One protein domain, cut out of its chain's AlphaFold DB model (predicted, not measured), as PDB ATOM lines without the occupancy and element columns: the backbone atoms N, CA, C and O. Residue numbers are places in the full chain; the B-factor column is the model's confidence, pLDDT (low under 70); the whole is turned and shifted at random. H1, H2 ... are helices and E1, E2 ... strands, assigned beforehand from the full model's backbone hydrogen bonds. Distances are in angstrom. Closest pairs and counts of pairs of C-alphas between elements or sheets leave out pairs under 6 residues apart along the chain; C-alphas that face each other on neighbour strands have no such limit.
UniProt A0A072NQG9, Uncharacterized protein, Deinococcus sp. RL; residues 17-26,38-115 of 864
ATOM      1  N   ILE A  17      -8.820 -31.037 -35.218       86.88
ATOM      2  CA  ILE A  17      -9.063 -32.226 -36.039       86.88
ATOM      3  C   ILE A  17      -7.841 -32.438 -36.930       86.88
ATOM      4  O   ILE A  17      -7.498 -31.555 -37.715       86.88
ATOM      5  N   ALA A  18      -7.175 -33.584 -36.840       83.94
ATOM      6  CA  ALA A  18      -6.037 -33.901 -37.691       83.94
ATOM      7  C   ALA A  18      -6.472 -34.816 -38.845       83.94
ATOM      8  O   ALA A  18      -6.797 -35.987 -38.655       83.94
ATOM      9  N   ARG A  19      -6.481 -34.261 -40.058       86.75
ATOM     10  CA  ARG A  19      -6.867 -34.946 -41.294       86.75
ATOM     11  C   ARG A  19      -5.631 -35.419 -42.042       86.75
ATOM     12  O   ARG A  19      -4.786 -34.598 -42.401       86.75
ATOM     13  N   LEU A  20      -5.546 -36.713 -42.328       82.06
ATOM     14  CA  LEU A  20      -4.457 -37.295 -43.107       82.06
ATOM     15  C   LEU A  20      -4.901 -37.530 -44.559       82.06
ATOM     16  O   LEU A  20      -5.915 -38.181 -44.797       82.06
ATOM     17  N   THR A  21      -4.150 -37.016 -45.538       82.75
ATOM     18  CA  THR A  21      -4.403 -37.266 -46.969       82.75
ATOM     19  C   THR A  21      -3.179 -37.858 -47.659       82.75
ATOM     20  O   THR A  21      -2.050 -37.468 -47.372       82.75
ATOM     21  N   VAL A  22      -3.388 -38.785 -48.598       78.44
ATOM     22  CA  VAL A  22      -2.306 -39.402 -49.385       78.44
ATOM     23  C   VAL A  22      -2.136 -38.673 -50.717       78.44
ATOM     24  O   VAL A  22      -3.102 -38.488 -51.456       78.44
ATOM     25  N   GLN A  23      -0.906 -38.284 -51.047       75.50
ATOM     26  CA  GLN A  23      -0.506 -37.792 -52.364       75.50
ATOM     27  C   GLN A  23       0.294 -38.853 -53.129       75.50
ATOM     28  O   GLN A  23       1.155 -39.534 -52.576       75.50
ATOM     29  N   GLY A  24       0.050 -38.939 -54.439       60.47
ATOM     30  CA  GLY A  24       0.926 -39.656 -55.371       60.47
ATOM     31  C   GLY A  24       0.811 -41.183 -55.388       60.47
ATOM     32  O   GLY A  24       1.666 -41.821 -55.993       60.47
ATOM     33  N   ALA A  25      -0.222 -41.777 -54.777       53.31
ATOM     34  CA  ALA A  25      -0.534 -43.189 -55.000       53.31
ATOM     35  C   ALA A  25      -0.879 -43.412 -56.493       53.31
ATOM     36  O   ALA A  25      -1.780 -42.733 -57.000       53.31
ATOM     37  N   PRO A  26      -0.179 -44.304 -57.220       48.16
ATOM     38  CA  PRO A  26      -0.457 -44.547 -58.631       48.16
ATOM     39  C   PRO A  26      -1.790 -45.288 -58.788       48.16
ATOM     40  O   PRO A  26      -2.001 -46.340 -58.189       48.16
ATOM     41  N   SER A  38      -8.634 -43.919 -53.872       35.06
ATOM     42  CA  SER A  38      -8.112 -42.570 -53.594       35.06
ATOM     43  C   SER A  38      -8.511 -42.105 -52.185       35.06
ATOM     44  O   SER A  38      -9.703 -41.995 -51.898       35.06
ATOM     45  N   ALA A  39      -7.531 -41.874 -51.306       44.34
ATOM     46  CA  ALA A  39      -7.725 -41.931 -49.855       44.34
ATOM     47  C   ALA A  39      -8.409 -40.692 -49.230       44.34
ATOM     48  O   ALA A  39      -7.880 -40.060 -48.318       44.34
ATOM     49  N   THR A  40      -9.628 -40.376 -49.666       40.97
ATOM     50  CA  THR A  40     -10.590 -39.496 -48.978       40.97
ATOM     51  C   THR A  40     -11.399 -40.282 -47.934       40.97
ATOM     52  O   THR A  40     -12.619 -40.157 -47.868       40.97
ATOM     53  N   GLY A  41     -10.729 -41.161 -47.181       50.84
ATOM     54  CA  GLY A  41     -11.377 -42.178 -46.342       50.84
ATOM     55  C   GLY A  41     -10.557 -42.692 -45.156       50.84
ATOM     56  O   GLY A  41     -11.020 -43.593 -44.464       50.84
ATOM     57  N   LEU A  42      -9.373 -42.127 -44.886       65.31
ATOM     58  CA  LEU A  42      -8.773 -42.270 -43.556       65.31
ATOM     59  C   LEU A  42      -9.617 -41.442 -42.574       65.31
ATOM     60  O   LEU A  42      -9.987 -40.316 -42.923       65.31
ATOM     61  N   PRO A  43      -9.963 -41.967 -41.386       77.12
ATOM     62  CA  PRO A  43     -10.784 -41.233 -40.434       77.12
ATOM     63  C   PRO A  43     -10.059 -39.963 -39.981       77.12
ATOM     64  O   PRO A  43      -8.853 -39.980 -39.730       77.12
ATOM     65  N   ASP A  44     -10.801 -38.866 -39.846       83.69
ATOM     66  CA  ASP A  44     -10.301 -37.663 -39.184       83.69
ATOM     67  C   ASP A  44      -9.952 -37.996 -37.726       83.69
ATOM     68  O   ASP A  44     -10.791 -38.506 -36.980       83.69
ATOM     69  N   GLY A  45      -8.713 -37.728 -37.319       86.69
ATOM     70  CA  GLY A  45      -8.293 -37.878 -35.930       86.69
ATOM     71  C   GLY A  45      -8.657 -36.651 -35.098       86.69
ATOM     72  O   GLY A  45      -8.763 -35.541 -35.622       86.69
ATOM     73  N   VAL A  46      -8.815 -36.826 -33.790       87.69
ATOM     74  CA  VAL A  46      -9.068 -35.731 -32.839       87.69
ATOM     75  C   VAL A  46      -7.849 -35.580 -31.940       87.69
ATOM     76  O   VAL A  46      -7.354 -36.571 -31.410       87.69
ATOM     77  N   ILE A  47      -7.354 -34.357 -31.758       84.12
ATOM     78  CA  ILE A  47      -6.306 -34.083 -30.769       84.12
ATOM     79  C   ILE A  47      -6.983 -33.841 -29.416       84.12
ATOM     80  O   ILE A  47      -7.814 -32.938 -29.290       84.12
ATOM     81  N   ASP A  48      -6.661 -34.668 -28.421       84.50
ATOM     82  CA  ASP A  48      -7.246 -34.582 -27.082       84.50
ATOM     83  C   ASP A  48      -6.638 -33.450 -26.227       84.50
ATOM     84  O   ASP A  48      -5.682 -32.776 -26.612       84.50
ATOM     85  N   ALA A  49      -7.201 -33.224 -25.035       81.44
ATOM     86  CA  ALA A  49      -6.745 -32.173 -24.120       81.44
ATOM     87  C   ALA A  49      -5.329 -32.405 -23.542       81.44
ATOM     88  O   ALA A  49      -4.761 -31.492 -22.945       81.44
ATOM     89  N   GLY A  50      -4.757 -33.604 -23.707       82.06
ATOM     90  CA  GLY A  50      -3.354 -33.908 -23.416       82.06
ATOM     91  C   GLY A  50      -2.415 -33.673 -24.606       82.06
ATOM     92  O   GLY A  50      -1.204 -33.797 -24.443       82.06
ATOM     93  N   GLY A  51      -2.952 -33.324 -25.780       81.19
ATOM     94  CA  GLY A  51      -2.204 -33.147 -27.025       81.19
ATOM     95  C   GLY A  51      -2.009 -34.432 -27.835       81.19
ATOM     96  O   GLY A  51      -1.263 -34.409 -28.813       81.19
ATOM     97  N   TRP A  52      -2.652 -35.545 -27.461       82.75
ATOM     98  CA  TRP A  52      -2.501 -36.825 -28.161       82.75
ATOM     99  C   TRP A  52      -3.452 -36.939 -29.345       82.75
ATOM    100  O   TRP A  52      -4.609 -36.529 -29.266       82.75
ATOM    101  N   LEU A  53      -2.982 -37.550 -30.433       85.56
ATOM    102  CA  LEU A  53      -3.803 -37.831 -31.601       85.56
ATOM    103  C   LEU A  53      -4.589 -39.132 -31.391       85.56
ATOM    104  O   LEU A  53      -4.013 -40.218 -31.278       85.56
ATOM    105  N   LYS A  54      -5.913 -39.001 -31.365       86.19
ATOM    106  CA  LYS A  54      -6.889 -40.080 -31.206       86.19
ATOM    107  C   LYS A  54      -7.606 -40.385 -32.513       86.19
ATOM    108  O   LYS A  54      -7.735 -39.513 -33.374       86.19
ATOM    109  N   ALA A  55      -8.143 -41.596 -32.630       84.75
ATOM    110  CA  ALA A  55      -9.162 -41.923 -33.625       84.75
ATOM    111  C   ALA A  55     -10.409 -41.021 -33.483       84.75
ATOM    112  O   ALA A  55     -10.599 -40.338 -32.475       84.75
ATOM    113  N   ALA A  56     -11.297 -41.040 -34.483       81.50
ATOM    114  CA  ALA A  56     -12.490 -40.184 -34.545       81.50
ATOM    115  C   ALA A  56     -13.458 -40.329 -33.345       81.50
ATOM    116  O   ALA A  56     -14.298 -39.459 -33.122       81.50
ATOM    117  N   ASN A  57     -13.352 -41.416 -32.572       81.62
ATOM    118  CA  ASN A  57     -14.122 -41.650 -31.344       81.62
ATOM    119  C   ASN A  57     -13.536 -40.969 -30.090       81.62
ATOM    120  O   ASN A  57     -14.177 -40.979 -29.041       81.62
ATOM    121  N   GLY A  58     -12.338 -40.380 -30.178       80.88
ATOM    122  CA  GLY A  58     -11.659 -39.693 -29.077       80.88
ATOM    123  C   GLY A  58     -11.025 -40.609 -28.020       80.88
ATOM    124  O   GLY A  58     -10.365 -40.103 -27.113       80.88
ATOM    125  N   THR A  59     -11.180 -41.933 -28.115       80.50
ATOM    126  CA  THR A  59     -10.615 -42.888 -27.147       80.50
ATOM    127  C   THR A  59      -9.346 -43.555 -27.656       80.50
ATOM    128  O   THR A  59      -8.337 -43.591 -26.940       80.50
ATOM    129  N   ASP A  60      -9.375 -44.044 -28.893       82.75
ATOM    130  CA  ASP A  60      -8.423 -45.051 -29.367       82.75
ATOM    131  C   ASP A  60      -7.161 -44.410 -29.977       82.75
ATOM    132  O   ASP A  60      -7.207 -43.246 -30.395       82.75
ATOM    133  N   PRO A  61      -6.019 -45.125 -30.030       80.69
ATOM    134  CA  PRO A  61      -4.831 -44.668 -30.750       80.69
ATOM    135  C   PRO A  61      -5.129 -44.357 -32.223       80.69
ATOM    136  O   PRO A  61      -6.001 -44.968 -32.843       80.69
ATOM    137  N   TYR A  62      -4.395 -43.401 -32.793       81.69
ATOM    138  CA  TYR A  62      -4.439 -43.131 -34.229       81.69
ATOM    139  C   TYR A  62      -3.337 -43.924 -34.935       81.69
ATOM    140  O   TYR A  62      -2.242 -43.413 -35.182       81.69
ATOM    141  N   ASP A  63      -3.633 -45.193 -35.207       77.88
ATOM    142  CA  ASP A  63      -2.698 -46.124 -35.832       77.88
ATOM    143  C   ASP A  63      -2.721 -46.011 -37.365       77.88
ATOM    144  O   ASP A  63      -3.780 -45.928 -37.990       77.88
ATOM    145  N   LEU A  64      -1.539 -46.038 -37.986       77.50
ATOM    146  CA  LEU A  64      -1.375 -46.008 -39.443       77.50
ATOM    147  C   LEU A  64      -0.717 -47.279 -39.967       77.50
ATOM    148  O   LEU A  64       0.299 -47.706 -39.428       77.50
ATOM    149  N   THR A  65      -1.238 -47.841 -41.058       74.44
ATOM    150  CA  THR A  65      -0.580 -48.951 -41.760       74.44
ATOM    151  C   THR A  65       0.795 -48.517 -42.273       74.44
ATOM    152  O   THR A  65       0.907 -47.497 -42.957       74.44
ATOM    153  N   ALA A  66       1.835 -49.286 -41.955       69.88
ATOM    154  CA  ALA A  66       3.190 -49.040 -42.442       69.88
ATOM    155  C   ALA A  66       3.350 -49.432 -43.921       69.88
ATOM    156  O   ALA A  66       2.746 -50.407 -44.372       69.88
ATOM    157  N   ALA A  67       4.219 -48.728 -44.654       68.56
ATOM    158  CA  ALA A  67       4.800 -49.265 -45.884       68.56
ATOM    159  C   ALA A  67       6.007 -50.148 -45.527       68.56
ATOM    160  O   ALA A  67       6.819 -49.775 -44.673       68.56
ATOM    161  N   VAL A  68       6.120 -51.309 -46.173       69.88
ATOM    162  CA  VAL A  68       7.118 -52.335 -45.850       69.88
ATOM    163  C   VAL A  68       8.280 -52.264 -46.837       69.88
ATOM    164  O   VAL A  68       8.096 -52.350 -48.055       69.88
ATOM    165  N   GLU A  69       9.496 -52.125 -46.308       58.69
ATOM    166  CA  GLU A  69      10.713 -52.044 -47.114       58.69
ATOM    167  C   GLU A  69      10.889 -53.288 -48.008       58.69
ATOM    168  O   GLU A  69      10.559 -54.413 -47.636       58.69
ATOM    169  N   GLY A  70      11.325 -53.075 -49.253       70.75
ATOM    170  CA  GLY A  70      11.416 -54.119 -50.282       70.75
ATOM    171  C   GLY A  70      10.078 -54.581 -50.886       70.75
ATOM    172  O   GLY A  70      10.080 -55.080 -52.010       70.75
ATOM    173  N   ARG A  71       8.938 -54.383 -50.205       70.00
ATOM    174  CA  ARG A  71       7.594 -54.684 -50.738       70.00
ATOM    175  C   ARG A  71       6.969 -53.490 -51.454       70.00
ATOM    176  O   ARG A  71       6.389 -53.667 -52.522       70.00
ATOM    177  N   ASP A  72       7.116 -52.298 -50.881       68.62
ATOM    178  CA  ASP A  72       6.528 -51.053 -51.375       68.62
ATOM    179  C   ASP A  72       7.629 -50.135 -51.949       68.62
ATOM    180  O   ASP A  72       8.139 -49.264 -51.243       68.62
ATOM    181  N   PRO A  73       8.039 -50.288 -53.229       61.88
ATOM    182  CA  PRO A  73       9.202 -49.583 -53.794       61.88
ATOM    183  C   PRO A  73       9.020 -48.060 -53.935       61.88
ATOM    184  O   PRO A  73       9.982 -47.342 -54.203       61.88
ATOM    185  N   LEU A  74       7.793 -47.560 -53.773       73.62
ATOM    186  CA  LEU A  74       7.445 -46.139 -53.740       73.62
ATOM    187  C   LEU A  74       6.432 -45.906 -52.601       73.62
ATOM    188  O   LEU A  74       5.232 -45.818 -52.868       73.62
ATOM    189  N   PRO A  75       6.883 -45.812 -51.335       71.38
ATOM    190  CA  PRO A  75       5.985 -45.680 -50.193       71.38
ATOM    191  C   PRO A  75       5.183 -44.366 -50.282       71.38
ATOM    192  O   PRO A  75       5.782 -43.320 -50.581       71.38
ATOM    193  N   PRO A  76       3.852 -44.390 -50.059       71.88
ATOM    194  CA  PRO A  76       2.984 -43.235 -50.279       71.88
ATOM    195  C   PRO A  76       3.388 -42.002 -49.461       71.88
ATOM    196  O   PRO A  76       3.924 -42.099 -48.357       71.88
ATOM    197  N   LEU A  77       3.126 -40.816 -50.020       79.38
ATOM    198  CA  LEU A  77       3.403 -39.539 -49.368       79.38
ATOM    199  C   LEU A  77       2.159 -39.089 -48.599       79.38
ATOM    200  O   LEU A  77       1.131 -38.793 -49.205       79.38
ATOM    201  N   TYR A  78       2.241 -39.025 -47.276       80.56
ATOM    202  CA  TYR A  78       1.133 -38.619 -46.417       80.56
ATOM    203  C   TYR A  78       1.281 -37.151 -46.017       80.56
ATOM    204  O   TYR A  78       2.375 -36.693 -45.696       80.56
ATOM    205  N   VAL A  79       0.168 -36.421 -46.009       80.75
ATOM    206  CA  VAL A  79       0.071 -35.026 -45.568       80.75
ATOM    207  C   VAL A  79      -0.916 -34.963 -44.408       80.75
ATOM    208  O   VAL A  79      -2.124 -35.087 -44.609       80.75
ATOM    209  N   LEU A  80      -0.412 -34.778 -43.189       83.44
ATOM    210  CA  LEU A  80      -1.232 -34.545 -42.000       83.44
ATOM    211  C   LEU A  80      -1.525 -33.050 -41.906       83.44
ATOM    212  O   LEU A  80      -0.600 -32.244 -41.828       83.44
ATOM    213  N   ARG A  81      -2.802 -32.669 -41.898       85.25
ATOM    214  CA  ARG A  81      -3.262 -31.290 -41.697       85.25
ATOM    215  C   ARG A  81      -4.009 -31.197 -40.379       85.25
ATOM    216  O   ARG A  81      -5.051 -31.825 -40.228       85.25
ATOM    217  N   VAL A  82      -3.509 -30.391 -39.450       85.12
ATOM    218  CA  VAL A  82      -4.262 -30.031 -38.245       85.12
ATOM    219  C   VAL A  82      -5.190 -28.880 -38.609       85.12
ATOM    220  O   VAL A  82      -4.748 -27.837 -39.094       85.12
ATOM    221  N   MET A  83      -6.478 -29.089 -38.384       86.12
ATOM    222  CA  MET A  83      -7.579 -28.182 -38.674       86.12
ATOM    223  C   MET A  83      -8.160 -27.664 -37.355       86.12
ATOM    224  O   MET A  83      -8.316 -28.436 -36.412       86.12
ATOM    225  N   LYS A  84      -8.548 -26.388 -37.302       85.25
ATOM    226  CA  LYS A  84      -9.467 -25.866 -36.282       85.25
ATOM    227  C   LYS A  84     -10.756 -25.452 -36.992       85.25
ATOM    228  O   LYS A  84     -10.723 -24.638 -37.921       85.25
ATOM    229  N   GLY A  85     -11.859 -26.125 -36.667       88.00
ATOM    230  CA  GLY A  85     -13.080 -26.076 -37.477       88.00
ATOM    231  C   GLY A  85     -12.808 -26.520 -38.922       88.00
ATOM    232  O   GLY A  85     -12.412 -27.658 -39.170       88.00
ATOM    233  N   HIS A  86     -12.988 -25.617 -39.888       83.38
ATOM    234  CA  HIS A  86     -12.685 -25.861 -41.310       83.38
ATOM    235  C   HIS A  86     -11.358 -25.245 -41.791       83.38
ATOM    236  O   HIS A  86     -11.022 -25.364 -42.970       83.38
ATOM    237  N   THR A  87     -10.580 -24.617 -40.904       75.31
ATOM    238  CA  THR A  87      -9.355 -23.883 -41.259       75.31
ATOM    239  C   THR A  87      -8.107 -24.709 -40.933       75.31
ATOM    240  O   THR A  87      -7.956 -25.112 -39.779       75.31
ATOM    241  N   PRO A  88      -7.179 -24.955 -41.880       82.88
ATOM    242  CA  PRO A  88      -5.895 -25.580 -41.563       82.88
ATOM    243  C   PRO A  88      -5.030 -24.620 -40.735       82.88
ATOM    244  O   PRO A  88      -4.788 -23.487 -41.148       82.88
ATOM    245  N   VAL A  89      -4.552 -25.080 -39.577       84.06
ATOM    246  CA  VAL A  89      -3.674 -24.322 -38.661       84.06
ATOM    247  C   VAL A  89      -2.235 -24.848 -38.636       84.06
ATOM    248  O   VAL A  89      -1.328 -24.111 -38.256       84.06
ATOM    249  N   ALA A  90      -2.004 -26.092 -39.067       78.94
ATOM    250  CA  ALA A  90      -0.673 -26.648 -39.318       78.94
ATOM    251  C   ALA A  90      -0.730 -27.777 -40.361       78.94
ATOM    252  O   ALA A  90      -1.776 -28.398 -40.559       78.94
ATOM    253  N   SER A  91       0.401 -28.086 -40.999       81.62
ATOM    254  CA  SER A  91       0.533 -29.270 -41.855       81.62
ATOM    255  C   SER A  91       1.954 -29.823 -41.874       81.62
ATOM    256  O   SER A  91       2.902 -29.045 -41.946       81.62
ATOM    257  N   VAL A  92       2.091 -31.149 -41.887       78.62
ATOM    258  CA  VAL A  92       3.364 -31.865 -42.058       78.62
ATOM    259  C   VAL A  92       3.217 -32.954 -43.120       78.62
ATOM    260  O   VAL A  92       2.177 -33.603 -43.214       78.62
ATOM    261  N   THR A  93       4.264 -33.149 -43.919       78.81
ATOM    262  CA  THR A  93       4.315 -34.137 -45.002       78.81
ATOM    263  C   THR A  93       5.407 -35.160 -44.702       78.81
ATOM    264  O   THR A  93       6.527 -34.768 -44.385       78.81
ATOM    265  N   PHE A  94       5.104 -36.455 -44.794       76.81
ATOM    266  CA  PHE A  94       6.038 -37.536 -44.461       76.81
ATOM    267  C   PHE A  94       5.797 -38.804 -45.296       76.81
ATOM    268  O   PHE A  94       4.731 -38.991 -45.884       76.81
ATOM    269  N   ARG A  95       6.795 -39.695 -45.338       79.19
ATOM    270  CA  ARG A  95       6.659 -41.071 -45.843       79.19
ATOM    271  C   ARG A  95       6.890 -42.036 -44.673       79.19
ATOM    272  O   ARG A  95       8.014 -42.071 -44.174       79.19
ATOM    273  N   PRO A  96       5.876 -42.779 -44.203       66.88
ATOM    274  CA  PRO A  96       6.057 -43.786 -43.168       66.88
ATOM    275  C   PRO A  96       6.734 -45.023 -43.770       66.88
ATOM    276  O   PRO A  96       6.094 -45.814 -44.459       66.88
ATOM    277  N   ILE A  97       8.030 -45.171 -43.509       59.81
ATOM    278  CA  ILE A  97       8.815 -46.375 -43.804       59.81
ATOM    279  C   ILE A  97       9.188 -46.987 -42.455       59.81
ATOM    280  O   ILE A  97       9.681 -46.269 -41.583       59.81
ATOM    281  N   VAL A  98       8.943 -48.284 -42.270       59.09
ATOM    282  CA  VAL A  98       9.299 -49.001 -41.036       59.09
ATOM    283  C   VAL A  98      10.263 -50.133 -41.375       59.09
ATOM    284  O   VAL A  98       9.991 -50.941 -42.259       59.09
ATOM    285  N   ALA A  99      11.394 -50.175 -40.669       49.84
ATOM    286  CA  ALA A  99      12.535 -51.042 -40.978       49.84
ATOM    287  C   ALA A  99      12.381 -52.513 -40.524       49.84
ATOM    288  O   ALA A  99      13.292 -53.310 -40.723       49.84
ATOM    289  N   ALA A 100      11.265 -52.870 -39.877       57.34
ATOM    290  CA  ALA A 100      10.949 -54.228 -39.431       57.34
ATOM    291  C   ALA A 100       9.434 -54.399 -39.207       57.34
ATOM    292  O   ALA A 100       8.780 -53.452 -38.779       57.34
ATOM    293  N   ASP A 101       8.943 -55.609 -39.495       59.47
ATOM    294  CA  ASP A 101       7.687 -56.358 -39.233       59.47
ATOM    295  C   ASP A 101       6.369 -55.697 -38.745       59.47
ATOM    296  O   ASP A 101       5.315 -56.337 -38.817       59.47
ATOM    297  N   ALA A 102       6.358 -54.471 -38.230       57.59
ATOM    298  CA  ALA A 102       5.180 -53.830 -37.661       57.59
ATOM    299  C   ALA A 102       4.179 -53.404 -38.750       57.59
ATOM    300  O   ALA A 102       4.415 -52.469 -39.512       57.59
ATOM    301  N   ALA A 103       3.011 -54.049 -38.774       65.81
ATOM    302  CA  ALA A 103       1.921 -53.701 -39.689       65.81
ATOM    303  C   ALA A 103       1.302 -52.311 -39.422       65.81
ATOM    304  O   ALA A 103       0.653 -51.756 -40.309       65.81
ATOM    305  N   PHE A 104       1.502 -51.750 -38.222       71.00
ATOM    306  CA  PHE A 104       0.902 -50.496 -37.763       71.00
ATOM    307  C   PHE A 104       1.907 -49.601 -37.027       71.00
ATOM    308  O   PHE A 104       2.853 -50.081 -36.403       71.00
ATOM    309  N   ILE A 105       1.657 -48.294 -37.077       69.94
ATOM    310  CA  ILE A 105       2.456 -47.222 -36.481       69.94
ATOM    311  C   ILE A 105       1.567 -46.429 -35.517       69.94
ATOM    312  O   ILE A 105       0.690 -45.696 -35.979       69.94
ATOM    313  N   ASP A 106       1.837 -46.494 -34.208       73.44
ATOM    314  CA  ASP A 106       1.280 -45.525 -33.253       73.44
ATOM    315  C   ASP A 106       1.958 -44.166 -33.483       73.44
ATOM    316  O   ASP A 106       3.122 -43.946 -33.123       73.44
ATOM    317  N   VAL A 107       1.219 -43.226 -34.072       72.56
ATOM    318  CA  VAL A 107       1.697 -41.859 -34.333       72.56
ATOM    319  C   VAL A 107       2.080 -41.141 -33.029       72.56
ATOM    320  O   VAL A 107       2.992 -40.311 -33.018       72.56
ATOM    321  N   ASN A 108       1.470 -41.506 -31.898       72.62
ATOM    322  CA  ASN A 108       1.822 -40.973 -30.585       72.62
ATOM    323  C   ASN A 108       3.118 -41.583 -30.034       72.62
ATOM    324  O   ASN A 108       3.821 -40.910 -29.284       72.62
ATOM    325  N   ALA A 109       3.477 -42.817 -30.407       69.44
ATOM    326  CA  ALA A 109       4.775 -43.405 -30.068       69.44
ATOM    327  C   ALA A 109       5.907 -42.705 -30.824       69.44
ATOM    328  O   ALA A 109       6.908 -42.346 -30.204       69.44
ATOM    329  N   LEU A 110       5.713 -42.412 -32.116       64.31
ATOM    330  CA  LEU A 110       6.633 -41.558 -32.873       64.31
ATOM    331  C   LEU A 110       6.729 -40.152 -32.266       64.31
ATOM    332  O   LEU A 110       7.831 -39.624 -32.129       64.31
ATOM    333  N   HIS A 111       5.609 -39.561 -31.833       64.31
ATOM    334  CA  HIS A 111       5.647 -38.267 -31.150       64.31
ATOM    335  C   HIS A 111       6.426 -38.331 -29.824       64.31
ATOM    336  O   HIS A 111       7.252 -37.459 -29.578       64.31
ATOM    337  N   ARG A 112       6.240 -39.381 -29.008       65.50
ATOM    338  CA  ARG A 112       7.021 -39.610 -27.774       65.50
ATOM    339  C   ARG A 112       8.514 -39.796 -28.052       65.50
ATOM    340  O   ARG A 112       9.321 -39.237 -27.324       65.50
ATOM    341  N   ALA A 113       8.881 -40.527 -29.104       58.19
ATOM    342  CA  ALA A 113      10.277 -40.713 -29.508       58.19
ATOM    343  C   ALA A 113      10.927 -39.424 -30.055       58.19
ATOM    344  O   ALA A 113      12.135 -39.249 -29.933       58.19
ATOM    345  N   GLY A 114      10.129 -38.523 -30.641       47.31
ATOM    346  CA  GLY A 114      10.568 -37.211 -31.125       47.31
ATOM    347  C   GLY A 114      10.497 -36.074 -30.095       47.31
ATOM    348  O   GLY A 114      10.991 -34.981 -30.373       47.31
ATOM    349  N   GLN A 115       9.895 -36.285 -28.920       45.25
ATOM    350  CA  GLN A 115       9.949 -35.316 -27.826       45.25
ATOM    351  C   GLN A 115      11.327 -35.373 -27.161       45.25
ATOM    352  O   GLN A 115      11.768 -36.425 -26.704       45.25
TER     353      GLN A 115
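This is residues 17 to 26 and 38 to 115 of the 864 residues of an uncharacterized protein of Deinococcus sp. RL (UniProt A0A072NQG9). A strongly twisted sheet of four strands, E2, E1, E4 and E5, makes one side of the domain, and a small two-strand ribbon, E3 with E6, makes the other. Links join the two at both ends, and the short helix H1 follows directly on E6, away from the large sheet. The 88 printed residues run E1 E2 E3 E4 E5 E6 H1, six named strands and one named helix; both sheets are antiparallel, the large one in the order E2 E1 E4 E5. The class is mostly strand, though under half of the residues are in named elements. The whole is compact, with a radius of gyration of the C-alphas of 13.3 A and spans of 38 by 27 by 22 A.

E1, residues 17 to 23, is 19.3 A long and begins at C-alpha 17 (-9.063, -32.226, -36.039). E4, residues 77 to 84, measures 22.9 A, and E5, residues 87 to 94, 20.8 A. E2 holds residues 45 to 47, E3 63 to 65 and E6 104 to 106. H1, residues 107 to 114, is 10.5 A long and ends at C-alpha 114 (10.568, -37.211, -31.125).

Inner strands E1 and E4 are antiparallel at 155 degrees, with N 19 and O 81 2.8 A apart. Edge strand E2 pairs with E1 through N 18 and O 45, 2.8 A. E4 and edge strand E5 form a hairpin, N 80 to O 92 2.8 A; E5 bends by 57 degrees at residue 90. E3 and E6 pair through N 105 and O 64, 2.8 A. H1 is not on the large sheet; every O i to N i+4 pair in it is within hydrogen-bond range.

Residues 27 to 37 are not printed; C-alphas 26 and 38 are 9.4 A apart. The links E2 to E3 and E3 to E4 are long. Mean pLDDT of the printed part is 73.0; residues 96 to 103 and 109 to 115 are among those under 70.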